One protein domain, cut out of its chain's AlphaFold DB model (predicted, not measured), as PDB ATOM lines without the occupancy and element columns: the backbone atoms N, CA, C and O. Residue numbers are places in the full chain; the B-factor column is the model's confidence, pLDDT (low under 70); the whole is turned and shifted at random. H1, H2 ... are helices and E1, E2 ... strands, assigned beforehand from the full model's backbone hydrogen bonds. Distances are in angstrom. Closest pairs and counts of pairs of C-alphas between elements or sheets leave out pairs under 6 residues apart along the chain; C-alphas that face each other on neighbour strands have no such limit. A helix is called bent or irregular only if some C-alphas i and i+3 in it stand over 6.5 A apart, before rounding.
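AT A GLANCE: This is residues 9 to 93 and 102 to 214 of the 217 residues of the protein "Hypothetical protein" of Rotaria sordida (UniProt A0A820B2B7). What is the main picture? A strongly twisted sheet of six strands lies between H1 and H2 on one face and H5, H6 and H7 on the other, in three layers. Residues 207 to 213, in H7 and H8 but for Asn 210, stick out past the E6 edge, and the stretch with H3, H4 and a cut reaches past the E4 edge. What is it made of? The printed part has 198 residues with eight named helices and six named strands, in the order E1 H1 E2 H2 E3 H3 H4 E4 H5 E5 H6 E6 H7 H8, class mixed. The sheet runs E4 E3 E2 E1 E5 E6, all parallel. The whole is compact, with a radius of gyration of the C-alphas of 18.1 A, and elongated, spanning 68 by 39 by 38 A.

IN THESE COORDINATES: What comes before the cut? E1, residues 9 to 14, begins at C-alpha 9, (19.670, 31.081, -4.580). H1, residues 23 to 39, is 24.2 A from first to last C-alpha, E2 is residues 42 to 46, and H2, residues 52 to 68, is 24.9 A long. E3, residues 75 to 81, precedes H3, residues 88 to 91. What comes after it? H4, residues 111 to 116, is irregular, but only just: C-alphas 112 and 115 are 6.9 A apart. Then come E4, residues 126 to 130, H5, residues 141 to 153, E5, residues 162 to 168, H6, residues 172 to 183, and E6, residues 188 to 190. H7, residues 196 to 209, is 20.3 A long, and H8, residues 211 to 214, ends at (-6.495, 11.213, 9.087).

HOW THE PARTS SIT: Which atoms pair in the sheet? Within hydrogen-bond range are N 9 and O 162 of E1 and E5, 2.8 A, N 10 and O 43 of E1 and E2, 2.8 A, and N 78 and O 126 of E3 and E4, 3.0 A. E1, H1, E2; E2, H2, E3; and E5, H6, E6 are strand-helix-strand units, parallel neighbour strands with a helix between, with right-handed crossovers. How do the helices stand? H1, with residues 30 to 34 alone, touches H2, with 57 to 64 alone; their closest C-alphas are Ile 30 and Gly 60, 5.7 A. On the opposite face H5 touches H6 at a shallow tilt of 24 degrees, with residues 141 to 145 and 173 to 177 alone, closest C-alphas Ser 142 and Val 177, 5.7 A. H7 is on that face too, its closest C-alpha to E6 being Ala 198 to Leu 190, 5.4 A; H3, H4 and H8 are not on the sheet. Are the helix backbones closed? In H1, H2, H5 and H7 every O i to N i+4 pair is within hydrogen-bond range, in H6 6 of 8, and in H4 0 of 2, with 0 of 3 O i to N i+3 pairs; H3 and H8 are too short for an O i to N i+4 pair.

THE WHOLE: How far does it reach? The two C-alphas farthest apart, of Arg 102 and Asp 212, are 70.2 A apart. Where is it cut or uncertain? Residues 94 to 101 are not printed, with 10.4 A from C-alpha 93 to C-alpha 102, and of the links printed whole none is long. The mean pLDDT of the printed part is 85.7, and 30 residues are under 70, among them 102 to 116 and 211 to 214.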
ATOM      1  N   ILE A   9      18.924  32.337  -4.555       96.81
ATOM      2  CA  ILE A   9      19.670  31.081  -4.580       96.81
ATOM      3  C   ILE A   9      18.681  29.930  -4.412       96.81
ATOM      4  O   ILE A   9      18.023  29.811  -3.380       96.81
ATOM      5  N   LEU A  10      18.609  29.059  -5.416       98.00
ATOM      6  CA  LEU A  10      17.895  27.786  -5.369       98.00
ATOM      7  C   LEU A  10      18.886  26.693  -4.955       98.00
ATOM      8  O   LEU A  10      19.647  26.188  -5.785       98.00
ATOM      9  N   SER A  11      18.910  26.348  -3.669       97.88
ATOM     10  CA  SER A  11      19.807  25.320  -3.138       97.88
ATOM     11  C   SER A  11      19.137  23.953  -3.171       97.88
ATOM     12  O   SER A  11      18.151  23.714  -2.474       97.88
ATOM     13  N   ILE A  12      19.655  23.052  -4.002       97.94
ATOM     14  CA  ILE A  12      19.061  21.741  -4.247       97.94
ATOM     15  C   ILE A  12      19.807  20.679  -3.439       97.94
ATOM     16  O   ILE A  12      21.017  20.486  -3.589       97.94
ATOM     17  N   TYR A  13      19.068  19.941  -2.621       96.69
ATOM     18  CA  TYR A  13      19.565  18.825  -1.824       96.69
ATOM     19  C   TYR A  13      18.816  17.551  -2.181       96.69
ATOM     20  O   TYR A  13      17.653  17.577  -2.584       96.69
ATOM     21  N   GLY A  14      19.492  16.417  -2.036       91.00
ATOM     22  CA  GLY A  14      18.903  15.146  -2.396       91.00
ATOM     23  C   GLY A  14      19.884  13.992  -2.410       91.00
ATOM     24  O   GLY A  14      20.998  14.101  -1.901       91.00
ATOM     25  N   GLY A  15      19.467  12.868  -2.991       84.44
ATOM     26  CA  GLY A  15      20.316  11.687  -3.089       84.44
ATOM     27  C   GLY A  15      21.618  11.956  -3.837       84.44
ATOM     28  O   GLY A  15      21.602  12.389  -4.987       84.44
ATOM     29  N   ALA A  16      22.743  11.636  -3.192       78.56
ATOM     30  CA  ALA A  16      24.062  11.570  -3.830       78.56
ATOM     31  C   ALA A  16      24.242  10.297  -4.685       78.56
ATOM     32  O   ALA A  16      25.152  10.200  -5.503       78.56
ATOM     33  N   LYS A  17      23.358   9.308  -4.498       84.00
ATOM     34  CA  LYS A  17      23.314   8.058  -5.264       84.00
ATOM     35  C   LYS A  17      22.221   8.113  -6.327       84.00
ATOM     36  O   LYS A  17      21.350   8.978  -6.289       84.00
ATOM     37  N   TYR A  18      22.264   7.150  -7.245       84.19
ATOM     38  CA  TYR A  18      21.202   6.940  -8.220       84.19
ATOM     39  C   TYR A  18      19.841   6.788  -7.533       84.19
ATOM     40  O   TYR A  18      19.716   6.081  -6.530       84.19
ATOM     41  N   PHE A  19      18.839   7.438  -8.108       90.00
ATOM     42  CA  PHE A  19      17.453   7.395  -7.673       90.00
ATOM     43  C   PHE A  19      16.550   7.536  -8.899       90.00
ATOM     44  O   PHE A  19      17.013   7.880  -9.987       90.00
ATOM     45  N   THR A  20      15.265   7.254  -8.728       87.94
ATOM     46  CA  THR A  20      14.283   7.309  -9.811       87.94
ATOM     47  C   THR A  20      13.036   8.035  -9.352       87.94
ATOM     48  O   THR A  20      12.561   7.799  -8.244       87.94
ATOM     49  N   MET A  21      12.462   8.835 -10.240       93.62
ATOM     50  CA  MET A  21      11.111   9.372 -10.109       93.62
ATOM     51  C   MET A  21      10.352   9.145 -11.422       93.62
ATOM     52  O   MET A  21      10.919   8.651 -12.397       93.62
ATOM     53  N   THR A  22       9.060   9.471 -11.464       96.44
ATOM     54  CA  THR A  22       8.312   9.366 -12.728       96.44
ATOM     55  C   THR A  22       8.857  10.353 -13.762       96.44
ATOM     56  O   THR A  22       9.172  11.492 -13.424       96.44
ATOM     57  N   GLU A  23       8.899   9.955 -15.036       94.88
ATOM     58  CA  GLU A  23       9.380  10.815 -16.132       94.88
ATOM     59  C   GLU A  23       8.621  12.151 -16.196       94.88
ATOM     60  O   GLU A  23       9.184  13.204 -16.499       94.88
ATOM     61  N   ARG A  24       7.320  12.122 -15.881       96.75
ATOM     62  CA  ARG A  24       6.495  13.327 -15.808       96.75
ATOM     63  C   ARG A  24       6.983  14.273 -14.710       96.75
ATOM     64  O   ARG A  24       7.178  15.452 -14.996       96.75
ATOM     65  N   LEU A  25       7.169  13.765 -13.490       96.69
ATOM     66  CA  LEU A  25       7.625  14.571 -12.358       96.69
ATOM     67  C   LEU A  25       9.014  15.148 -12.630       96.69
ATOM     68  O   LEU A  25       9.236  16.333 -12.413       96.69
ATOM     69  N   GLU A  26       9.914  14.340 -13.185       95.12
ATOM     70  CA  GLU A  26      11.260  14.770 -13.555       95.12
ATOM     71  C   GLU A  26      11.231  15.974 -14.506       95.12
ATOM     72  O   GLU A  26      11.844  17.011 -14.241       95.12
ATOM     73  N   LYS A  27      10.440  15.878 -15.582       93.81
ATOM     74  CA  LYS A  27      10.267  16.971 -16.548       93.81
ATOM     75  C   LYS A  27       9.669  18.219 -15.908       93.81
ATOM     76  O   LYS A  27      10.110  19.322 -16.227       93.81
ATOM     77  N   GLU A  28       8.667  18.061 -15.046       95.62
ATOM     78  CA  GLU A  28       8.004  19.174 -14.362       95.62
ATOM     79  C   GLU A  28       8.956  19.885 -13.383       95.62
ATOM     80  O   GLU A  28       9.030  21.115 -13.410       95.62
ATOM     81  N   VAL A  29       9.737  19.130 -12.604       95.75
ATOM     82  CA  VAL A  29      10.747  19.652 -11.667       95.75
ATOM     83  C   VAL A  29      11.831  20.419 -12.413       95.75
ATOM     84  O   VAL A  29      12.080  21.582 -12.099       95.75
ATOM     85  N   ILE A  30      12.447  19.815 -13.434       95.00
ATOM     86  CA  ILE A  30      13.509  20.471 -14.207       95.00
ATOM     87  C   ILE A  30      12.996  21.741 -14.885       95.00
ATOM     88  O   ILE A  30      13.657  22.778 -14.823       95.00
ATOM     89  N   ARG A  31      11.805  21.692 -15.498       93.12
ATOM     90  CA  ARG A  31      11.196  22.877 -16.111       93.12
ATOM     91  C   ARG A  31      11.007  23.992 -15.088       93.12
ATOM     92  O   ARG A  31      11.424  25.117 -15.336       93.12
ATOM     93  N   GLY A  32      10.408  23.665 -13.941       94.31
ATOM     94  CA  GLY A  32      10.137  24.622 -12.872       94.31
ATOM     95  C   GLY A  32      11.410  25.263 -12.324       94.31
ATOM     96  O   GLY A  32      11.443  26.476 -12.147       94.31
ATOM     97  N   LEU A  33      12.476  24.479 -12.126       95.31
ATOM     98  CA  LEU A  33      13.781  24.984 -11.688       95.31
ATOM     99  C   LEU A  33      14.369  25.997 -12.674       95.31
ATOM    100  O   LEU A  33      14.836  27.060 -12.268       95.31
ATOM    101  N   ILE A  34      14.340  25.679 -13.968       92.81
ATOM    102  CA  ILE A  34      14.916  26.527 -15.016       92.81
ATOM    103  C   ILE A  34      14.096  27.802 -15.205       92.81
ATOM    104  O   ILE A  34      14.670  28.889 -15.304       92.81
ATOM    105  N   ASP A  35      12.769  27.685 -15.224       92.00
ATOM    106  CA  ASP A  35      11.874  28.833 -15.343       92.00
ATOM    107  C   ASP A  35      12.028  29.754 -14.119       92.00
ATOM    108  O   ASP A  35      12.223  30.959 -14.288       92.00
ATOM    109  N   ALA A  36      12.053  29.204 -12.897       93.69
ATOM    110  CA  ALA A  36      12.278  29.974 -11.673       93.69
ATOM    111  C   ALA A  36      13.640  30.678 -11.679       93.69
ATOM    112  O   ALA A  36      13.714  31.870 -11.383       93.69
ATOM    113  N   ALA A  37      14.710  29.975 -12.064       93.31
ATOM    114  CA  ALA A  37      16.039  30.569 -12.126       93.31
ATOM    115  C   ALA A  37      16.144  31.683 -13.171       93.31
ATOM    116  O   ALA A  37      16.812  32.687 -12.939       93.31
ATOM    117  N   THR A  38      15.453  31.536 -14.301       89.94
ATOM    118  CA  THR A  38      15.434  32.552 -15.356       89.94
ATOM    119  C   THR A  38      14.639  33.787 -14.933       89.94
ATOM    120  O   THR A  38      15.107  34.906 -15.115       89.94
ATOM    121  N   ILE A  39      13.447  33.595 -14.357       90.81
ATOM    122  CA  ILE A  39      12.547  34.690 -13.960       90.81
ATOM    123  C   ILE A  39      13.130  35.490 -12.793       90.81
ATOM    124  O   ILE A  39      13.038  36.714 -12.788       90.81
ATOM    125  N   ALA A  40      13.722  34.807 -11.814       91.81
ATOM    126  CA  ALA A  40      14.196  35.418 -10.577       91.81
ATOM    127  C   ALA A  40      15.698  35.738 -10.580       91.81
ATOM    128  O   ALA A  40      16.244  35.974  -9.507       91.81
ATOM    129  N   ASN A  41      16.377  35.684 -11.738       89.75
ATOM    130  CA  ASN A  41      17.834  35.865 -11.831       89.75
ATOM    131  C   ASN A  41      18.578  35.032 -10.759       89.75
ATOM    132  O   ASN A  41      19.413  35.522  -9.991       89.75
ATOM    133  N   ALA A  42      18.193  33.757 -10.660       94.06
ATOM    134  CA  ALA A  42      18.633  32.891  -9.582       94.06
ATOM    135  C   ALA A  42      19.875  32.085  -9.957       94.06
ATOM    136  O   ALA A  42      20.064  31.665 -11.104       94.06
ATOM    137  N   TRP A  43      20.689  31.787  -8.950       95.62
ATOM    138  CA  TRP A  43      21.698  30.738  -9.045       95.62
ATOM    139  C   TRP A  43      21.125  29.422  -8.533       95.62
ATOM    140  O   TRP A  43      20.469  29.382  -7.495       95.62
ATOM    141  N   ILE A  44      21.408  28.338  -9.245       97.38
ATOM    142  CA  ILE A  44      21.107  26.975  -8.812       97.38
ATOM    143  C   ILE A  44      22.366  26.392  -8.177       97.38
ATOM    144  O   ILE A  44      23.418  26.360  -8.818       97.38
ATOM    145  N   LEU A  45      22.264  25.914  -6.937       97.75
ATOM    146  CA  LEU A  45      23.361  25.247  -6.236       97.75
ATOM    147  C   LEU A  45      23.060  23.762  -6.052       97.75
ATOM    148  O   LEU A  45      21.987  23.389  -5.583       97.75
ATOM    149  N   THR A  46      24.032  22.911  -6.368       97.31
ATOM    150  CA  THR A  46      23.945  21.453  -6.191       97.31
ATOM    151  C   THR A  46      25.216  20.913  -5.526       97.31
ATOM    152  O   THR A  46      26.158  21.663  -5.259       97.31
ATOM    153  N   ALA A  47      25.275  19.604  -5.262       95.19
ATOM    154  CA  ALA A  47      26.494  18.952  -4.772       95.19
ATOM    155  C   ALA A  47      27.592  18.856  -5.850       95.19
ATOM    156  O   ALA A  47      28.719  18.495  -5.554       95.19
ATOM    157  N   GLY A  48      27.302  19.171  -7.117       94.19
ATOM    158  CA  GLY A  48      28.338  19.291  -8.147       94.19
ATOM    159  C   GLY A  48      28.900  17.989  -8.708       94.19
ATOM    160  O   GLY A  48      29.771  18.044  -9.571       94.19
ATOM    161  N   ILE A  49      28.400  16.844  -8.254       92.62
ATOM    162  CA  ILE A  49      28.893  15.515  -8.627       92.62
ATOM    163  C   ILE A  49      28.040  14.918  -9.750       92.62
ATOM    164  O   ILE A  49      26.840  15.163  -9.836       92.62
ATOM    165  N   ASN A  50      28.636  14.106 -10.616       92.69
ATOM    166  CA  ASN A  50      27.964  13.456 -11.742       92.69
ATOM    167  C   ASN A  50      27.196  12.198 -11.302       92.69
ATOM    168  O   ASN A  50      27.345  11.112 -11.863       92.69
ATOM    169  N   ASN A  51      26.397  12.337 -10.246       92.69
ATOM    170  CA  ASN A  51      25.510  11.301  -9.746       92.69
ATOM    171  C   ASN A  51      24.272  11.920  -9.083       92.69
ATOM    172  O   ASN A  51      24.247  13.115  -8.766       92.69
ATOM    173  N   GLY A  52      23.244  11.093  -8.890       93.94
ATOM    174  CA  GLY A  52      22.020  11.454  -8.184       93.94
ATOM    175  C   GLY A  52      21.397  12.763  -8.673       93.94
ATOM    176  O   GLY A  52      21.297  13.015  -9.876       93.94
ATOM    177  N   VAL A  53      20.974  13.609  -7.733       95.81
ATOM    178  CA  VAL A  53      20.239  14.850  -8.038       95.81
ATOM    179  C   VAL A  53      21.081  15.868  -8.806       95.81
ATOM    180  O   VAL A  53      20.560  16.570  -9.668       95.81
ATOM    181  N   SER A  54      22.386  15.932  -8.545       95.69
ATOM    182  CA  SER A  54      23.271  16.872  -9.246       95.69
ATOM    183  C   SER A  54      23.351  16.552 -10.741       95.69
ATOM    184  O   SER A  54      23.222  17.454 -11.566       95.69
ATOM    185  N   LYS A  55      23.452  15.263 -11.094       95.56
ATOM    186  CA  LYS A  55      23.394  14.810 -12.490       95.56
ATOM    187  C   LYS A  55      22.048  15.121 -13.140       95.56
ATOM    188  O   LYS A  55      22.029  15.651 -14.246       95.56
ATOM    189  N   LEU A  56      20.945  14.838 -12.441       95.62
ATOM    190  CA  LEU A  56      19.598  15.129 -12.932       95.62
ATOM    191  C   LEU A  56      19.452  16.610 -13.324       95.62
ATOM    192  O   LEU A  56      18.977  16.935 -14.413       95.62
ATOM    193  N   VAL A  57      19.892  17.515 -12.445       95.94
ATOM    194  CA  VAL A  57      19.836  18.964 -12.681       95.94
ATOM    195  C   VAL A  57      20.723  19.365 -13.861       95.94
ATOM    196  O   VAL A  57      20.271  20.106 -14.734       95.94
ATOM    197  N   GLY A  58      21.957  18.859 -13.924       94.81
ATOM    198  CA  GLY A  58      22.885  19.151 -15.015       94.81
ATOM    199  C   GLY A  58      22.364  18.710 -16.389       94.81
ATOM    200  O   GLY A  58      22.335  19.511 -17.327       94.81
ATOM    201  N   GLU A  59      21.882  17.471 -16.510       93.75
ATOM    202  CA  GLU A  59      21.298  16.951 -17.755       93.75
ATOM    203  C   GLU A  59      20.036  17.731 -18.155       93.75
ATOM    204  O   GLU A  59      19.858  18.071 -19.330       93.75
ATOM    205  N   GLY A  60      19.207  18.103 -17.176       92.69
ATOM    206  CA  GLY A  60      18.043  18.955 -17.381       92.69
ATOM    207  C   GLY A  60      18.399  20.325 -17.967       92.69
ATOM    208  O   GLY A  60      17.809  20.750 -18.962       92.69
ATOM    209  N   ILE A  61      19.403  21.003 -17.407       89.81
ATOM    210  CA  ILE A  61      19.865  22.313 -17.891       89.81
ATOM    211  C   ILE A  61      20.405  22.221 -19.318       89.81
ATOM    212  O   ILE A  61      20.079  23.079 -20.145       89.81
ATOM    213  N   LEU A  62      21.189  21.184 -19.633       89.31
ATOM    214  CA  LEU A  62      21.683  20.958 -20.991       89.31
ATOM    215  C   LEU A  62      20.519  20.792 -21.973       89.31
ATOM    216  O   LEU A  62      20.467  21.486 -22.991       89.31
ATOM    217  N   HIS A  63      19.572  19.904 -21.661       87.56
ATOM    218  CA  HIS A  63      18.439  19.608 -22.533       87.56
ATOM    219  C   HIS A  63      17.620  20.867 -22.851       87.56
ATOM    220  O   HIS A  63      17.335  21.152 -24.014       87.56
ATOM    221  N   TYR A  64      17.309  21.680 -21.842       81.69
ATOM    222  CA  TYR A  64      16.550  22.917 -22.037       81.69
ATOM    223  C   TYR A  64      17.345  24.021 -22.740       81.69
ATOM    224  O   TYR A  64      16.770  24.770 -23.535       81.69
ATOM    225  N   SER A  65      18.657  24.110 -22.502       79.06
ATOM    226  CA  SER A  65      19.527  25.064 -23.203       79.06
ATOM    227  C   SER A  65      19.529  24.818 -24.714       79.06
ATOM    228  O   SER A  65      19.465  25.770 -25.493       79.06
ATOM    229  N   LEU A  66      19.532  23.546 -25.132       80.50
ATOM    230  CA  LEU A  66      19.441  23.156 -26.542       80.50
ATOM    231  C   LEU A  66      18.090  23.540 -27.164       80.50
ATOM    232  O   LEU A  66      18.052  24.000 -28.303       80.50
ATOM    233  N   LEU A  67      16.988  23.412 -26.416       80.75
ATOM    234  CA  LEU A  67      15.640  23.740 -26.900       80.75
ATOM    235  C   LEU A  67      15.378  25.249 -27.029       80.75
ATOM    236  O   LEU A  67      14.592  25.669 -27.877       80.75
ATOM    237  N   ARG A  68      15.999  26.079 -26.181       72.44
ATOM    238  CA  ARG A  68      15.735  27.530 -26.104       72.44
ATOM    239  C   ARG A  68      16.652  28.380 -26.994       72.44
ATOM    240  O   ARG A  68      16.474  29.597 -27.029       72.44
ATOM    241  N   ALA A  69      17.635  27.774 -27.669       64.06
ATOM    242  CA  ALA A  69      18.662  28.449 -28.484       64.06
ATOM    243  C   ALA A  69      19.420  29.597 -27.770       64.06
ATOM    244  O   ALA A  69      20.102  30.389 -28.414       64.06
ATOM    245  N   HIS A  70      19.325  29.668 -26.438       61.88
ATOM    246  CA  HIS A  70      20.008  30.632 -25.573       61.88
ATOM    247  C   HIS A  70      20.828  29.856 -24.538       61.88
ATOM    248  O   HIS A  70      20.394  29.690 -23.396       61.88
ATOM    249  N   PRO A  71      21.992  29.317 -24.931       55.62
ATOM    250  CA  PRO A  71      22.864  28.635 -23.991       55.62
ATOM    251  C   PRO A  71      23.346  29.627 -22.919       55.62
ATOM    252  O   PRO A  71      23.770  30.735 -23.243       55.62
ATOM    253  N   ASN A  72      23.331  29.203 -21.650       58.19
ATOM    254  CA  ASN A  72      23.946  29.884 -20.495       58.19
ATOM    255  C   ASN A  72      23.170  31.028 -19.809       58.19
ATOM    256  O   ASN A  72      23.803  31.861 -19.150       58.19
ATOM    257  N   THR A  73      21.837  31.076 -19.890       73.38
ATOM    258  CA  THR A  73      21.052  32.018 -19.061       73.38
ATOM    259  C   THR A  73      21.066  31.633 -17.581       73.38
ATOM    260  O   THR A  73      21.244  32.491 -16.721       73.38
ATOM    261  N   VAL A  74      20.944  30.340 -17.276       88.38
ATOM    262  CA  VAL A  74      20.892  29.841 -15.898       88.38
ATOM    263  C   VAL A  74      22.296  29.567 -15.372       88.38
ATOM    264  O   VAL A  74      23.072  28.825 -15.978       88.38
ATOM    265  N   LYS A  75      22.627  30.140 -14.212       92.81
ATOM    266  CA  LYS A  75      23.865  29.836 -13.488       92.81
ATOM    267  C   LYS A  75      23.628  28.637 -12.583       92.81
ATOM    268  O   LYS A  75      22.930  28.748 -11.583       92.81
ATOM    269  N   CYS A  76      24.223  27.502 -12.929       95.12
ATOM    270  CA  CYS A  76      24.240  26.316 -12.078       95.12
ATOM    271  C   CYS A  76      25.654  26.048 -11.577       95.12
ATOM    272  O   CYS A  76      26.586  25.953 -12.385       95.12
ATOM    273  N   ILE A  77      25.803  25.964 -10.260       96.12
ATOM    274  CA  ILE A  77      27.080  25.877  -9.562       96.12
ATOM    275  C   ILE A  77      27.096  24.591  -8.732       96.12
ATOM    276  O   ILE A  77      26.260  24.382  -7.854       96.12
ATOM    277  N   GLY A  78      28.065  23.726  -9.017       96.31
ATOM    278  CA  GLY A  78      28.331  22.533  -8.223       96.31
ATOM    279  C   GLY A  78      29.293  22.810  -7.071       96.31
ATOM    280  O   GLY A  78      30.330  23.427  -7.294       96.31
ATOM    281  N   MET A  79      28.991  22.332  -5.864       95.44
ATOM    282  CA  MET A  79      29.832  22.521  -4.675       95.44
ATOM    283  C   MET A  79      30.284  21.179  -4.101       95.44
ATOM    284  O   MET A  79      29.459  20.443  -3.563       95.44
ATOM    285  N   THR A  80      31.580  20.876  -4.178       92.31
ATOM    286  CA  THR A  80      32.131  19.582  -3.735       92.31
ATOM    287  C   THR A  80      33.551  19.712  -3.181       92.31
ATOM    288  O   THR A  80      34.197  20.747  -3.345       92.31
ATOM    289  N   MET A  81      34.037  18.675  -2.499       90.81
ATOM    290  CA  MET A  81      35.390  18.638  -1.945       90.81
ATOM    291  C   MET A  81      36.403  18.249  -3.021       90.81
ATOM    292  O   MET A  81      36.225  17.288  -3.761       90.81
ATOM    293  N   TRP A  82      37.527  18.954  -3.069       88.00
ATOM    294  CA  TRP A  82      38.652  18.646  -3.948       88.00
ATOM    295  C   TRP A  82      39.157  17.210  -3.764       88.00
ATOM    296  O   TRP A  82      39.477  16.524  -4.736       88.00
ATOM    297  N   GLY A  83      39.200  16.748  -2.511       84.44
ATOM    298  CA  GLY A  83      39.707  15.434  -2.124       84.44
ATOM    299  C   GLY A  83      38.850  14.243  -2.564       84.44
ATOM    300  O   GLY A  83      39.343  13.119  -2.469       84.44
ATOM    301  N   THR A  84      37.613  14.455  -3.038       85.44
ATOM    302  CA  THR A  84      36.722  13.386  -3.537       85.44
ATOM    303  C   THR A  84      36.726  13.269  -5.060       85.44
ATOM    304  O   THR A  84      36.279  12.256  -5.597       85.44
ATOM    305  N   ILE A  85      37.251  14.268  -5.775       85.94
ATOM    306  CA  ILE A  85      37.195  14.317  -7.236       85.94
ATOM    307  C   ILE A  85      38.244  13.408  -7.883       85.94
ATOM    308  O   ILE A  85      39.438  13.433  -7.564       85.94
ATOM    309  N   ASN A  86      37.789  12.610  -8.847       82.25
ATOM    310  CA  ASN A  86      38.650  11.798  -9.685       82.25
ATOM    311  C   ASN A  86      39.519  12.671 -10.592       82.25
ATOM    312  O   ASN A  86      39.062  13.670 -11.140       82.25
ATOM    313  N   GLU A  87      40.780  12.270 -10.756       73.25
ATOM    314  CA  GLU A  87      41.770  12.988 -11.567       73.25
ATOM    315  C   GLU A  87      41.908  14.486 -11.223       73.25
ATOM    316  O   GLU A  87      42.285  15.288 -12.078       73.25
ATOM    317  N   ASN A  88      41.628  14.874  -9.973       67.69
ATOM    318  CA  ASN A  88      41.716  16.262  -9.509       67.69
ATOM    319  C   ASN A  88      43.079  16.911  -9.827       67.69
ATOM    320  O   ASN A  88      43.125  18.045 -10.290       67.69
ATOM    321  N   THR A  89      44.179  16.159  -9.762       67.88
ATOM    322  CA  THR A  89      45.529  16.609 -10.152       67.88
ATOM    323  C   THR A  89      45.645  17.134 -11.591       67.88
ATOM    324  O   THR A  89      46.571  17.885 -11.895       67.88
ATOM    325  N   ARG A  90      44.715  16.800 -12.501       69.12
ATOM    326  CA  ARG A  90      44.656  17.377 -13.860       69.12
ATOM    327  C   ARG A  90      44.192  18.832 -13.876       69.12
ATOM    328  O   ARG A  90      44.500  19.541 -14.831       69.12
ATOM    329  N   LEU A  91      43.445  19.260 -12.862       69.38
ATOM    330  CA  LEU A  91      42.970  20.637 -12.699       69.38
ATOM    331  C   LEU A  91      44.023  21.528 -12.012       69.38
ATOM    332  O   LEU A  91      43.863  22.747 -11.978       69.38
ATOM    333  N   GLU A  92      45.118  20.954 -11.504       71.75
ATOM    334  CA  GLU A  92      46.232  21.708 -10.928       71.75
ATOM    335  C   GLU A  92      47.044  22.400 -12.032       71.75
ATOM    336  O   GLU A  92      47.835  21.786 -12.757       71.75
ATOM    337  N   LEU A  93      46.871  23.718 -12.147       59.47
ATOM    338  CA  LEU A  93      47.756  24.548 -12.954       59.47
ATOM    339  C   LEU A  93      49.140  24.572 -12.318       59.47
ATOM    340  O   LEU A  93      49.324  25.006 -11.182       59.47
ATOM    341  N   ARG A 102      55.911  20.235 -15.378       45.28
ATOM    342  CA  ARG A 102      56.189  18.825 -15.026       45.28
ATOM    343  C   ARG A 102      55.119  18.295 -14.071       45.28
ATOM    344  O   ARG A 102      54.754  19.038 -13.177       45.28
ATOM    345  N   PRO A 103      54.618  17.050 -14.177       41.56
ATOM    346  CA  PRO A 103      53.920  16.344 -13.087       41.56
ATOM    347  C   PRO A 103      54.572  16.635 -11.722       41.56
ATOM    348  O   PRO A 103      55.744  16.323 -11.550       41.56
ATOM    349  N   LEU A 104      53.865  17.289 -10.789       48.50
ATOM    350  CA  LEU A 104      54.289  17.277  -9.392       48.50
ATOM    351  C   LEU A 104      53.820  15.942  -8.839       48.50
ATOM    352  O   LEU A 104      52.721  15.505  -9.176       48.50
ATOM    353  N   CYS A 105      54.735  15.334  -8.088       41.81
ATOM    354  CA  CYS A 105      54.631  14.127  -7.284       41.81
ATOM    355  C   CYS A 105      53.262  13.452  -7.342       41.81
ATOM    356  O   CYS A 105      52.284  14.000  -6.835       41.81
ATOM    357  N   GLU A 106      53.224  12.226  -7.866       42.28
ATOM    358  CA  GLU A 106      52.238  11.247  -7.422       42.28
ATOM    359  C   GLU A 106      52.230  11.290  -5.892       42.28
ATOM    360  O   GLU A 106      53.111  10.742  -5.226       42.28
ATOM    361  N   ARG A 107      51.260  12.000  -5.308       45.38
ATOM    362  CA  ARG A 107      50.832  11.715  -3.948       45.38
ATOM    363  C   ARG A 107      50.398  10.270  -4.079       45.38
ATOM    364  O   ARG A 107      49.413  10.033  -4.768       45.38
ATOM    365  N   GLN A 108      51.215   9.330  -3.594       41.84
ATOM    366  CA  GLN A 108      50.910   7.905  -3.669       41.84
ATOM    367  C   GLN A 108      49.510   7.749  -3.093       41.84
ATOM    368  O   GLN A 108      49.323   7.867  -1.885       41.84
ATOM    369  N   ILE A 109      48.522   7.613  -3.975       49.69
ATOM    370  CA  ILE A 109      47.173   7.238  -3.605       49.69
ATOM    371  C   ILE A 109      47.325   5.737  -3.403       49.69
ATOM    372  O   ILE A 109      47.618   5.045  -4.379       49.69
ATOM    373  N   PRO A 110      47.221   5.231  -2.166       46.62
ATOM    374  CA  PRO A 110      47.185   3.798  -1.934       46.62
ATOM    375  C   PRO A 110      46.158   3.171  -2.891       46.62
ATOM    376  O   PRO A 110      45.056   3.703  -3.032       46.62
ATOM    377  N   GLU A 111      46.520   2.099  -3.600       51.38
ATOM    378  CA  GLU A 111      45.688   1.502  -4.665       51.38
ATOM    379  C   GLU A 111      44.271   1.133  -4.180       51.38
ATOM    380  O   GLU A 111      43.316   1.164  -4.949       51.38
ATOM    381  N   ASN A 112      44.104   0.906  -2.874       48.38
ATOM    382  CA  ASN A 112      42.828   0.646  -2.200       48.38
ATOM    383  C   ASN A 112      41.936   1.889  -1.960       48.38
ATOM    384  O   ASN A 112      40.850   1.749  -1.404       48.38
ATOM    385  N   ILE A 113      42.361   3.100  -2.340       48.22
ATOM    386  CA  ILE A 113      41.619   4.366  -2.138       48.22
ATOM    387  C   ILE A 113      40.921   4.841  -3.431       48.22
ATOM    388  O   ILE A 113      40.145   5.796  -3.410       48.22
ATOM    389  N   GLN A 114      41.132   4.163  -4.566       51.22
ATOM    390  CA  GLN A 114      40.523   4.538  -5.850       51.22
ATOM    391  C   GLN A 114      39.007   4.274  -5.943       51.22
ATOM    392  O   GLN A 114      38.342   4.927  -6.744       51.22
ATOM    393  N   GLU A 115      38.442   3.372  -5.133       53.56
ATOM    394  CA  GLU A 115      37.072   2.864  -5.339       53.56
ATOM    395  C   GLU A 115      35.937   3.870  -5.060       53.56
ATOM    396  O   GLU A 115      34.812   3.633  -5.486       53.56
ATOM    397  N   ASN A 116      36.203   5.013  -4.416       63.00
ATOM    398  CA  ASN A 116      35.164   5.979  -4.018       63.00
ATOM    399  C   ASN A 116      35.417   7.412  -4.518       63.00
ATOM    400  O   ASN A 116      35.127   8.372  -3.807       63.00
ATOM    401  N   LYS A 117      35.985   7.583  -5.717       73.56
ATOM    402  CA  LYS A 117      36.142   8.920  -6.316       73.56
ATOM    403  C   LYS A 117      34.948   9.307  -7.185       73.56
ATOM    404  O   LYS A 117      34.447   8.511  -7.975       73.56
ATOM    405  N   GLU A 118      34.536  10.564  -7.085       85.00
ATOM    406  CA  GLU A 118      33.419  11.137  -7.832       85.00
ATOM    407  C   GLU A 118      33.904  11.911  -9.058       85.00
ATOM    408  O   GLU A 118      35.029  12.399  -9.121       85.00
ATOM    409  N   THR A 119      33.046  12.045 -10.065       89.19
ATOM    410  CA  THR A 119      33.315  12.912 -11.223       89.19
ATOM    411  C   THR A 119      32.517  14.200 -11.070       89.19
ATOM    412  O   THR A 119      31.378  14.149 -10.619       89.19
ATOM    413  N   ILE A 120      33.084  15.343 -11.451       90.81
ATOM    414  CA  ILE A 120      32.356  16.623 -11.475       90.81
ATOM    415  C   ILE A 120      31.256  16.560 -12.543       90.81
ATOM    416  O   ILE A 120      31.481  16.029 -13.633       90.81
ATOM    417  N   GLU A 121      30.076  17.113 -12.257       93.12
ATOM    418  CA  GLU A 121      29.034  17.237 -13.276       93.12
ATOM    419  C   GLU A 121      29.435  18.278 -14.338       93.12
ATOM    420  O   GLU A 121      29.603  19.464 -14.048       93.12
ATOM    421  N   LYS A 122      29.574  17.827 -15.583       90.69
ATOM    422  CA  LYS A 122      30.060  18.590 -16.733       90.69
ATOM    423  C   LYS A 122      29.062  19.613 -17.277       90.69
ATOM    424  O   LYS A 122      29.491  20.530 -17.967       90.69
ATOM    425  N   ASN A 123      27.759  19.451 -17.028       92.56
ATOM    426  CA  ASN A 123      26.748  20.376 -17.548       92.56
ATOM    427  C   ASN A 123      26.453  21.535 -16.581       92.56
ATOM    428  O   ASN A 123      25.652  22.414 -16.896       92.56
ATOM    429  N   HIS A 124      27.100  21.574 -15.412       92.50
ATOM    430  CA  HIS A 124      27.101  22.772 -14.582       92.50
ATOM    431  C   HIS A 124      27.927  23.886 -15.227       92.50
ATOM    432  O   HIS A 124      28.951  23.652 -15.862       92.50
ATOM    433  N   THR A 125      27.502  25.130 -15.014       91.81
ATOM    434  CA  THR A 125      28.209  26.302 -15.548       91.81
ATOM    435  C   THR A 125      29.486  26.628 -14.778       91.81
ATOM    436  O   THR A 125      30.419  27.182 -15.352       91.81
ATOM    437  N   HIS A 126      29.511  26.327 -13.478       92.62
ATOM    438  CA  HIS A 126      30.638  26.585 -12.587       92.62
ATOM    439  C   HIS A 126      30.746  25.462 -11.551       92.62
ATOM    440  O   HIS A 126      29.766  24.773 -11.251       92.62
ATOM    441  N   CYS A 127      31.921  25.327 -10.949       92.88
ATOM    442  CA  CYS A 127      32.126  24.508  -9.765       92.88
ATOM    443  C   CYS A 127      32.937  25.275  -8.715       92.88
ATOM    444  O   CYS A 127      33.783  26.105  -9.048       92.88
ATOM    445  N   ILE A 128      32.653  24.997  -7.446       93.31
ATOM    446  CA  ILE A 128      33.427  25.448  -6.292       93.31
ATOM    447  C   ILE A 128      33.990  24.190  -5.638       93.31
ATOM    448  O   ILE A 128      33.233  23.310  -5.221       93.31
ATOM    449  N   LEU A 129      35.318  24.107  -5.592       91.25
ATOM    450  CA  LEU A 129      36.051  22.975  -5.036       91.25
ATOM    451  C   LEU A 129      36.633  23.387  -3.684       91.25
ATOM    452  O   LEU A 129      37.475  24.281  -3.612       91.25
ATOM    453  N   PHE A 130      36.149  22.757  -2.621       88.81
ATOM    454  CA  PHE A 130      36.597  23.001  -1.254       88.81
ATOM    455  C   PHE A 130      37.803  22.115  -0.948       88.81
ATOM    456  O   PHE A 130      37.734  20.902  -1.128       88.81
ATOM    457  N   ASP A 131      38.907  22.696  -0.483       84.88
ATOM    458  CA  ASP A 131      40.089  21.930  -0.087       84.88
ATOM    459  C   ASP A 131      40.296  22.009   1.428       84.88
ATOM    460  O   ASP A 131      40.684  23.043   1.967       84.88
ATOM    461  N   GLY A 132      40.004  20.901   2.115       76.88
ATOM    462  CA  GLY A 132      40.292  20.713   3.539       76.88
ATOM    463  C   GLY A 132      41.637  20.028   3.805       76.88
ATOM    464  O   GLY A 132      41.953  19.728   4.952       76.88
ATOM    465  N   GLY A 133      42.418  19.706   2.765       77.75
ATOM    466  CA  GLY A 133      43.662  18.932   2.860       77.75
ATOM    467  C   GLY A 133      43.475  17.427   3.110       77.75
ATOM    468  O   GLY A 133      44.452  16.667   3.042       77.75
ATOM    469  N   ILE A 134      42.237  16.986   3.356       75.94
ATOM    470  CA  ILE A 134      41.840  15.605   3.655       75.94
ATOM    471  C   ILE A 134      41.280  14.938   2.390       75.94
ATOM    472  O   ILE A 134      40.504  15.525   1.637       75.94
ATOM    473  N   LEU A 135      41.699  13.695   2.136       75.44
ATOM    474  CA  LEU A 135      41.199  12.886   1.021       75.44
ATOM    475  C   LEU A 135      39.899  12.176   1.411       75.44
ATOM    476  O   LEU A 135      39.770  11.720   2.545       75.44
ATOM    477  N   ASN A 136      38.981  12.021   0.453       74.75
ATOM    478  CA  ASN A 136      37.701  11.312   0.607       74.75
ATOM    479  C   ASN A 136      36.756  11.849   1.698       74.75
ATOM    480  O   ASN A 136      35.830  11.151   2.112       74.75
ATOM    481  N   GLU A 137      36.959  13.081   2.155       83.50
ATOM    482  CA  GLU A 137      35.968  13.790   2.957       83.50
ATOM    483  C   GLU A 137      34.962  14.460   2.024       83.50
ATOM    484  O   GLU A 137      35.353  15.208   1.131       83.50
ATOM    485  N   TYR A 138      33.674  14.178   2.214       85.56
ATOM    486  CA  TYR A 138      32.597  14.755   1.412       85.56
ATOM    487  C   TYR A 138      32.111  16.059   2.033       85.56
ATOM    488  O   TYR A 138      32.013  16.170   3.253       85.56
ATOM    489  N   LEU A 139      31.738  17.021   1.184       87.56
ATOM    490  CA  LEU A 139      31.108  18.251   1.653       87.56
ATOM    491  C   LEU A 139      29.726  17.907   2.211       87.56
ATOM    492  O   LEU A 139      28.879  17.384   1.483       87.56
ATOM    493  N   SER A 140      29.485  18.195   3.487       91.44
ATOM    494  CA  SER A 140      28.185  17.925   4.086       91.44
ATOM    495  C   SER A 140      27.121  18.883   3.544       91.44
ATOM    496  O   SER A 140      27.395  20.026   3.161       91.44
ATOM    497  N   ASP A 141      25.867  18.428   3.546       93.81
ATOM    498  CA  ASP A 141      24.724  19.270   3.185       93.81
ATOM    499  C   ASP A 141      24.639  20.517   4.094       93.81
ATOM    500  O   ASP A 141      24.333  21.611   3.614       93.81
ATOM    501  N   SER A 142      25.020  20.381   5.369       92.88
ATOM    502  CA  SER A 142      25.111  21.469   6.353       92.88
ATOM    503  C   SER A 142      26.157  22.528   5.963       92.88
ATOM    504  O   SER A 142      25.848  23.719   5.910       92.88
ATOM    505  N   GLN A 143      27.364  22.118   5.546       92.56
ATOM    506  CA  GLN A 143      28.399  23.042   5.050       92.56
ATOM    507  C   GLN A 143      27.943  23.792   3.790       92.56
ATOM    508  O   GLN A 143      28.134  25.005   3.671       92.56
ATOM    509  N   ARG A 144      27.283  23.098   2.853       94.62
ATOM    510  CA  ARG A 144      26.681  23.735   1.668       94.62
ATOM    511  C   ARG A 144      25.601  24.741   2.061       94.62
ATOM    512  O   ARG A 144      25.508  25.813   1.471       94.62
ATOM    513  N   ASN A 145      24.783  24.411   3.054       95.88
ATOM    514  CA  ASN A 145      23.725  25.284   3.547       95.88
ATOM    515  C   ASN A 145      24.252  26.535   4.265       95.88
ATOM    516  O   ASN A 145      23.686  27.623   4.121       95.88
ATOM    517  N   GLN A 146      25.380  26.416   4.963       94.19
ATOM    518  CA  GLN A 146      26.059  27.556   5.568       94.19
ATOM    519  C   GLN A 146      26.500  28.579   4.513       94.19
ATOM    520  O   GLN A 146      26.309  29.775   4.712       94.19
ATOM    521  N   PHE A 147      27.006  28.134   3.358       91.94
ATOM    522  CA  PHE A 147      27.347  29.040   2.254       91.94
ATOM    523  C   PHE A 147      26.140  29.871   1.792       91.94
ATOM    524  O   PHE A 147      26.251  31.082   1.621       91.94
ATOM    525  N   VAL A 148      24.969  29.239   1.638       93.62
ATOM    526  CA  VAL A 148      23.720  29.934   1.273       93.62
ATOM    527  C   VAL A 148      23.304  30.917   2.359       93.62
ATOM    528  O   VAL A 148      22.915  32.042   2.056       93.62
ATOM    529  N   THR A 149      23.421  30.510   3.622       93.00
ATOM    530  CA  THR A 149      23.113  31.354   4.782       93.00
ATOM    531  C   THR A 149      23.948  32.632   4.763       93.00
ATOM    532  O   THR A 149      23.387  33.723   4.839       93.00
ATOM    533  N   GLU A 150      25.264  32.520   4.591       91.00
ATOM    534  CA  GLU A 150      26.157  33.681   4.544       91.00
ATOM    535  C   GLU A 150      25.925  34.545   3.296       91.00
ATOM    536  O   GLU A 150      25.909  35.773   3.387       91.00
ATOM    537  N   ALA A 151      25.649  33.928   2.143       88.50
ATOM    538  CA  ALA A 151      25.306  34.657   0.922       88.50
ATOM    539  C   ALA A 151      24.019  35.492   1.072       88.50
ATOM    540  O   ALA A 151      23.946  36.604   0.554       88.50
ATOM    541  N   CYS A 152      23.025  34.988   1.809       88.25
ATOM    542  CA  CYS A 152      21.752  35.681   2.046       88.25
ATOM    543  C   CYS A 152      21.787  36.637   3.255       88.25
ATOM    544  O   CYS A 152      20.871  37.440   3.442       88.25
ATOM    545  N   ARG A 153      22.819  36.549   4.105       84.56
ATOM    546  CA  ARG A 153      22.983  37.393   5.298       84.56
ATOM    547  C   ARG A 153      23.450  38.805   4.952       84.56
ATOM    548  O   ARG A 153      23.026  39.760   5.604       84.56
ATOM    549  N   ASN A 154      24.308  38.928   3.942       69.75
ATOM    550  CA  ASN A 154      24.878  40.197   3.501       69.75
ATOM    551  C   ASN A 154      23.841  41.003   2.712       69.75
ATOM    552  O   ASN A 154      23.769  40.929   1.485       69.75
ATOM    553  N   LYS A 155      23.018  41.757   3.441       70.88
ATOM    554  CA  LYS A 155      22.158  42.791   2.871       70.88
ATOM    555  C   LYS A 155      23.017  44.026   2.646       70.88
ATOM    556  O   LYS A 155      23.284  44.760   3.593       70.88
ATOM    557  N   ASP A 156      23.485  44.205   1.416       70.69
ATOM    558  CA  ASP A 156      23.977  45.514   1.000       70.69
ATOM    559  C   ASP A 156      22.768  46.448   0.865       70.69
ATOM    560  O   ASP A 156      21.670  45.989   0.535       70.69
ATOM    561  N   ASP A 157      22.961  47.750   1.085       64.94
ATOM    562  CA  ASP A 157      21.869  48.740   1.065       64.94
ATOM    563  C   ASP A 157      21.064  48.741  -0.255       64.94
ATOM    564  O   ASP A 157      19.893  49.114  -0.254       64.94
ATOM    565  N   ASP A 158      21.659  48.261  -1.355       74.69
ATOM    566  CA  ASP A 158      21.063  48.217  -2.700       74.69
ATOM    567  C   ASP A 158      20.706  46.804  -3.208       74.69
ATOM    568  O   ASP A 158      20.091  46.674  -4.266       74.69
ATOM    569  N   HIS A 159      21.091  45.724  -2.510       80.12
ATOM    570  CA  HIS A 159      20.887  44.354  -3.012       80.12
ATOM    571  C   HIS A 159      20.707  43.335  -1.888       80.12
ATOM    572  O   HIS A 159      21.567  43.178  -1.022       80.12
ATOM    573  N   THR A 160      19.614  42.573  -1.943       85.25
ATOM    574  CA  THR A 160      19.358  41.448  -1.034       85.25
ATOM    575  C   THR A 160      19.201  40.163  -1.835       85.25
ATOM    576  O   THR A 160      18.330  40.069  -2.691       85.25
ATOM    577  N   CYS A 161      20.018  39.159  -1.515       90.69
ATOM    578  CA  CYS A 161      19.867  37.806  -2.038       90.69
ATOM    579  C   CYS A 161      18.998  36.973  -1.088       90.69
ATOM    580  O   CYS A 161      19.250  36.937   0.119       90.69
ATOM    581  N   TYR A 162      18.012  36.261  -1.626       94.06
ATOM    582  CA  TYR A 162      17.202  35.304  -0.872       94.06
ATOM    583  C   TYR A 162      17.642  33.867  -1.148       94.06
ATOM    584  O   TYR A 162      18.180  33.567  -2.208       94.06
ATOM    585  N   GLY A 163      17.400  32.962  -0.204       95.75
ATOM    586  CA  GLY A 163      17.655  31.532  -0.375       95.75
ATOM    587  C   GLY A 163      16.349  30.750  -0.358       95.75
ATOM    588  O   GLY A 163      15.449  31.084   0.408       95.75
ATOM    589  N   VAL A 164      16.254  29.703  -1.170       98.12
ATOM    590  CA  VAL A 164      15.187  28.698  -1.127       98.12
ATOM    591  C   VAL A 164      15.839  27.327  -1.198       98.12
ATOM    592  O   VAL A 164      16.647  27.064  -2.090       98.12
ATOM    593  N   THR A 165      15.477  26.453  -0.267       98.25
ATOM    594  CA  THR A 165      15.948  25.068  -0.248       98.25
ATOM    595  C   THR A 165      14.948  24.167  -0.941       98.25
ATOM    596  O   THR A 165      13.750  24.249  -0.698       98.25
ATOM    597  N   ILE A 166      15.441  23.289  -1.807       98.44
ATOM    598  CA  ILE A 166      14.637  22.343  -2.576       98.44
ATOM    599  C   ILE A 166      15.140  20.937  -2.270       98.44
ATOM    600  O   ILE A 166      16.320  20.645  -2.459       98.44
ATOM    601  N   ILE A 167      14.246  20.066  -1.806       98.06
ATOM    602  CA  ILE A 167      14.561  18.684  -1.438       98.06
ATOM    603  C   ILE A 167      13.970  17.740  -2.480       98.06
ATOM    604  O   ILE A 167      12.748  17.632  -2.615       98.06
ATOM    605  N   ILE A 168      14.848  17.037  -3.191       97.50
ATOM    606  CA  ILE A 168      14.500  15.981  -4.144       97.50
ATOM    607  C   ILE A 168      14.993  14.666  -3.557       97.50
ATOM    608  O   ILE A 168      16.196  14.481  -3.382       97.50
ATOM    609  N   GLU A 169      14.072  13.755  -3.257       95.06
ATOM    610  CA  GLU A 169      14.291  12.482  -2.572       95.06
ATOM    611  C   GLU A 169      14.812  12.653  -1.125       95.06
ATOM    612  O   GLU A 169      14.132  12.324  -0.156       95.06
ATOM    613  N   GLY A 170      16.013  13.208  -0.951       89.12
ATOM    614  CA  GLY A 170      16.597  13.555   0.347       89.12
ATOM    615  C   GLY A 170      17.053  12.357   1.184       89.12
ATOM    616  O   GLY A 170      16.714  11.199   0.925       89.12
ATOM    617  N   GLY A 171      17.883  12.633   2.186       90.38
ATOM    618  CA  GLY A 171      18.356  11.668   3.180       90.38
ATOM    619  C   GLY A 171      18.598  12.350   4.525       90.38
ATOM    620  O   GLY A 171      18.247  13.512   4.692       90.38
ATOM    621  N   LEU A 172      19.222  11.660   5.484       89.25
ATOM    622  CA  LEU A 172      19.440  12.215   6.830       89.25
ATOM    623  C   LEU A 172      20.208  13.549   6.823       89.25
ATOM    624  O   LEU A 172      19.833  14.454   7.558       89.25
ATOM    625  N   GLY A 173      21.212  13.707   5.952       89.94
ATOM    626  CA  GLY A 173      21.927  14.985   5.802       89.94
ATOM    627  C   GLY A 173      21.024  16.136   5.344       89.94
ATOM    628  O   GLY A 173      21.184  17.271   5.783       89.94
ATOM    629  N   SER A 174      20.003  15.837   4.540       94.50
ATOM    630  CA  SER A 174      19.020  16.829   4.103       94.50
ATOM    631  C   SER A 174      18.061  17.232   5.230       94.50
ATOM    632  O   SER A 174      17.560  18.349   5.213       94.50
ATOM    633  N   LEU A 175      17.816  16.370   6.227       94.62
ATOM    634  CA  LEU A 175      16.961  16.700   7.376       94.62
ATOM    635  C   LEU A 175      17.573  17.810   8.240       94.62
ATOM    636  O   LEU A 175      16.857  18.711   8.670       94.62
ATOM    637  N   GLU A 176      18.890  17.769   8.455       93.25
ATOM    638  CA  GLU A 176      19.618  18.820   9.176       93.25
ATOM    639  C   GLU A 176      19.473  20.174   8.469       93.25
ATOM    640  O   GLU A 176      19.156  21.180   9.101       93.25
ATOM    641  N   VAL A 177      19.613  20.175   7.139       96.75
ATOM    642  CA  VAL A 177      19.412  21.368   6.308       96.75
ATOM    643  C   VAL A 177      17.993  21.909   6.421       96.75
ATOM    644  O   VAL A 177      17.817  23.107   6.613       96.75
ATOM    645  N   ILE A 178      16.978  21.044   6.339       97.12
ATOM    646  CA  ILE A 178      15.578  21.462   6.490       97.12
ATOM    647  C   ILE A 178      15.363  22.109   7.861       97.12
ATOM    648  O   ILE A 178      14.745  23.168   7.933       97.12
ATOM    649  N   ASN A 179      15.880  21.503   8.934       95.81
ATOM    650  CA  ASN A 179      15.734  22.050  10.280       95.81
ATOM    651  C   ASN A 179      16.373  23.442  10.397       95.81
ATOM    652  O   ASN A 179      15.712  24.381  10.836       95.81
ATOM    653  N   ASN A 180      17.619  23.597   9.935       95.56
ATOM    654  CA  ASN A 180      18.303  24.890   9.955       95.56
ATOM    655  C   ASN A 180      17.561  25.949   9.120       95.56
ATOM    656  O   ASN A 180      17.407  27.091   9.548       95.56
ATOM    657  N   ASP A 181      17.051  25.583   7.945       96.94
ATOM    658  CA  ASP A 181      16.306  26.501   7.083       96.94
ATOM    659  C   ASP A 181      14.995  26.962   7.712       96.94
ATOM    660  O   ASP A 181      14.685  28.154   7.682       96.94
ATOM    661  N   VAL A 182      14.250  26.043   8.326       95.94
ATOM    662  CA  VAL A 182      13.006  26.362   9.033       95.94
ATOM    663  C   VAL A 182      13.280  27.300  10.211       95.94
ATOM    664  O   VAL A 182      12.581  28.306  10.355       95.94
ATOM    665  N   GLU A 183      14.322  27.043  11.008       95.44
ATOM    666  CA  GLU A 183      14.743  27.925  12.110       95.44
ATOM    667  C   GLU A 183      15.115  29.331  11.615       95.44
ATOM    668  O   GLU A 183      14.741  30.340  12.219       95.44
ATOM    669  N   GLN A 184      15.785  29.411  10.464       92.75
ATOM    670  CA  GLN A 184      16.159  30.668   9.816       92.75
ATOM    671  C   GLN A 184      15.020  31.324   9.018       92.75
ATOM    672  O   GLN A 184      15.232  32.372   8.405       92.75
ATOM    673  N   LYS A 185      13.807  30.750   9.024       95.00
ATOM    674  CA  LYS A 185      12.649  31.203   8.228       95.00
ATOM    675  C   LYS A 185      12.934  31.253   6.720       95.00
ATOM    676  O   LYS A 185      12.352  32.066   5.999       95.00
ATOM    677  N   ARG A 186      13.831  30.394   6.241       95.62
ATOM    678  CA  ARG A 186      14.132  30.204   4.824       95.62
ATOM    679  C   ARG A 186      13.125  29.211   4.222       95.62
ATOM    680  O   ARG A 186      12.919  28.145   4.801       95.62
ATOM    681  N   PRO A 187      12.469  29.527   3.088       97.19
ATOM    682  CA  PRO A 187      11.503  28.614   2.484       97.19
ATOM    683  C   PRO A 187      12.137  27.283   2.063       97.19
ATOM    684  O   PRO A 187      13.195  27.261   1.430       97.19
ATOM    685  N   VAL A 188      11.439  26.187   2.368       97.88
ATOM    686  CA  VAL A 188      11.799  24.821   1.973       97.88
ATOM    687  C   VAL A 188      10.707  24.260   1.065       97.88
ATOM    688  O   VAL A 188       9.527  24.280   1.414       97.88
ATOM    689  N   VAL A 189      11.099  23.740  -0.094       98.12
ATOM    690  CA  VAL A 189      10.228  23.091  -1.076       98.12
ATOM    691  C   VAL A 189      10.542  21.598  -1.098       98.12
ATOM    692  O   VAL A 189      11.666  21.196  -1.394       98.12
ATOM    693  N   LEU A 190       9.543  20.772  -0.798       97.81
ATOM    694  CA  LEU A 190       9.639  19.315  -0.869       97.81
ATOM    695  C   LEU A 190       9.031  18.835  -2.188       97.81
ATOM    696  O   LEU A 190       7.889  19.175  -2.497       97.81
ATOM    697  N   ILE A 191       9.766  18.037  -2.961       97.44
ATOM    698  CA  ILE A 191       9.234  17.446  -4.192       97.44
ATOM    699  C   ILE A 191       8.551  16.119  -3.856       97.44
ATOM    700  O   ILE A 191       9.198  15.077  -3.777       97.44
ATOM    701  N   GLN A 192       7.236  16.148  -3.653       96.31
ATOM    702  CA  GLN A 192       6.446  14.934  -3.438       96.31
ATOM    703  C   GLN A 192       6.449  14.038  -4.691       96.31
ATOM    704  O   GLN A 192       6.396  14.519  -5.823       96.31
ATOM    705  N   GLY A 193       6.509  12.726  -4.488       96.00
ATOM    706  CA  GLY A 193       6.701  11.703  -5.514       96.00
ATOM    707  C   GLY A 193       8.163  11.482  -5.916       96.00
ATOM    708  O   GLY A 193       8.420  10.691  -6.825       96.00
ATOM    709  N   SER A 194       9.122  12.170  -5.278       96.00
ATOM    710  CA  SER A 194      10.558  11.978  -5.539       96.00
ATOM    711  C   SER A 194      11.208  10.917  -4.646       96.00
ATOM    712  O   SER A 194      12.355  10.544  -4.891       96.00
ATOM    713  N   GLY A 195      10.482  10.394  -3.654       94.25
ATOM    714  CA  GLY A 195      10.918   9.305  -2.785       94.25
ATOM    715  C   GLY A 195      11.498   9.747  -1.438       94.25
ATOM    716  O   GLY A 195      11.663  10.929  -1.142       94.25
ATOM    717  N   ARG A 196      11.823   8.743  -0.613       94.81
ATOM    718  CA  ARG A 196      12.509   8.835   0.693       94.81
ATOM    719  C   ARG A 196      12.018   9.995   1.579       94.81
ATOM    720  O   ARG A 196      10.843  10.044   1.929       94.81
ATOM    721  N   LEU A 197      12.928  10.870   2.015       95.62
ATOM    722  CA  LEU A 197      12.658  11.907   3.007       95.62
ATOM    723  C   LEU A 197      11.648  12.937   2.492       95.62
ATOM    724  O   LEU A 197      10.793  13.366   3.264       95.62
ATOM    725  N   ALA A 198      11.734  13.313   1.212       96.75
ATOM    726  CA  ALA A 198      10.829  14.289   0.610       96.75
ATOM    727  C   ALA A 198       9.364  13.839   0.726       96.75
ATOM    728  O   ALA A 198       8.526  14.615   1.180       96.75
ATOM    729  N   ASP A 199       9.073  12.573   0.414       96.38
ATOM    730  CA  ASP A 199       7.710  12.026   0.465       96.38
ATOM    731  C   ASP A 199       7.197  11.845   1.893       96.38
ATOM    732  O   ASP A 199       6.033  12.147   2.173       96.38
ATOM    733  N   ILE A 200       8.063  11.390   2.808       96.12
ATOM    734  CA  ILE A 200       7.716  11.243   4.227       96.12
ATOM    735  C   ILE A 200       7.297  12.601   4.796       96.12
ATOM    736  O   ILE A 200       6.221  12.723   5.380       96.12
ATOM    737  N   LEU A 201       8.122  13.631   4.599       96.50
ATOM    738  CA  LEU A 201       7.847  14.963   5.128       96.50
ATOM    739  C   LEU A 201       6.656  15.627   4.431       96.50
ATOM    740  O   LEU A 201       5.831  16.223   5.118       96.50
ATOM    741  N   ALA A 202       6.516  15.491   3.109       95.94
ATOM    742  CA  ALA A 202       5.366  16.029   2.382       95.94
ATOM    743  C   ALA A 202       4.047  15.438   2.907       95.94
ATOM    744  O   ALA A 202       3.119  16.183   3.215       95.94
ATOM    745  N   THR A 203       4.002  14.118   3.113       95.31
ATOM    746  CA  THR A 203       2.828  13.427   3.670       95.31
ATOM    747  C   THR A 203       2.491  13.930   5.075       95.31
ATOM    748  O   THR A 203       1.330  14.191   5.379       95.31
ATOM    749  N   LEU A 204       3.498  14.106   5.938       94.88
ATOM    750  CA  LEU A 204       3.293  14.625   7.295       94.88
ATOM    751  C   LEU A 204       2.778  16.070   7.285       94.88
ATOM    752  O   LEU A 204       1.839  16.391   8.012       94.88
ATOM    753  N   VAL A 205       3.353  16.936   6.447       93.00
ATOM    754  CA  VAL A 205       2.910  18.332   6.304       93.00
ATOM    755  C   VAL A 205       1.464  18.394   5.810       93.00
ATOM    756  O   VAL A 205       0.675  19.176   6.341       93.00
ATOM    757  N   GLU A 206       1.083  17.547   4.854       91.81
ATOM    758  CA  GLU A 206      -0.300  17.442   4.379       91.81
ATOM    759  C   GLU A 206      -1.267  16.974   5.471       91.81
ATOM    760  O   GLU A 206      -2.353  17.540   5.595       91.81
ATOM    761  N   GLN A 207      -0.878  15.981   6.277       91.31
ATOM    762  CA  GLN A 207      -1.693  15.469   7.386       91.31
ATOM    763  C   GLN A 207      -1.900  16.515   8.482       91.31
ATOM    764  O   GLN A 207      -3.018  16.683   8.965       91.31
ATOM    765  N   ILE A 208      -0.843  17.244   8.851       91.25
ATOM    766  CA  ILE A 208      -0.919  18.323   9.846       91.25
ATOM    767  C   ILE A 208      -1.787  19.472   9.324       91.25
ATOM    768  O   ILE A 208      -2.557  20.060  10.080       91.25
ATOM    769  N   SER A 209      -1.686  19.776   8.028       88.19
ATOM    770  CA  SER A 209      -2.456  20.853   7.400       88.19
ATOM    771  C   SER A 209      -3.925  20.481   7.168       88.19
ATOM    772  O   SER A 209      -4.771  21.368   7.132       88.19
ATOM    773  N   ASN A 210      -4.240  19.187   7.021       85.19
ATOM    774  CA  ASN A 210      -5.588  18.668   6.773       85.19
ATOM    775  C   ASN A 210      -5.942  17.526   7.751       85.19
ATOM    776  O   ASN A 210      -6.026  16.363   7.334       85.19
ATOM    777  N   PRO A 211      -6.193  17.834   9.037       67.19
ATOM    778  CA  PRO A 211      -6.438  16.823  10.067       67.19
ATOM    779  C   PRO A 211      -7.650  15.923   9.774       67.19
ATOM    780  O   PRO A 211      -7.655  14.762  10.177       67.19
ATOM    781  N   ASP A 212      -8.630  16.380   8.989       66.81
ATOM    782  CA  ASP A 212      -9.831  15.598   8.650       66.81
ATOM    783  C   ASP A 212      -9.574  14.415   7.693       66.81
ATOM    784  O   ASP A 212     -10.396  13.504   7.601       66.81
ATOM    785  N   ARG A 213      -8.423  14.359   7.001       57.09
ATOM    786  CA  ARG A 213      -8.044  13.197   6.164       57.09
ATOM    787  C   ARG A 213      -7.435  12.035   6.955       57.09
ATOM    788  O   ARG A 213      -7.211  10.972   6.384       57.09
ATOM    789  N   SER A 214      -7.170  12.214   8.249       55.00
ATOM    790  CA  SER A 214      -6.495  11.213   9.087       55.00
ATOM    791  C   SER A 214      -7.399  10.079   9.604       55.00
ATOM    792  O   SER A 214      -6.898   9.152  10.235       55.00
TER     793      SER A 214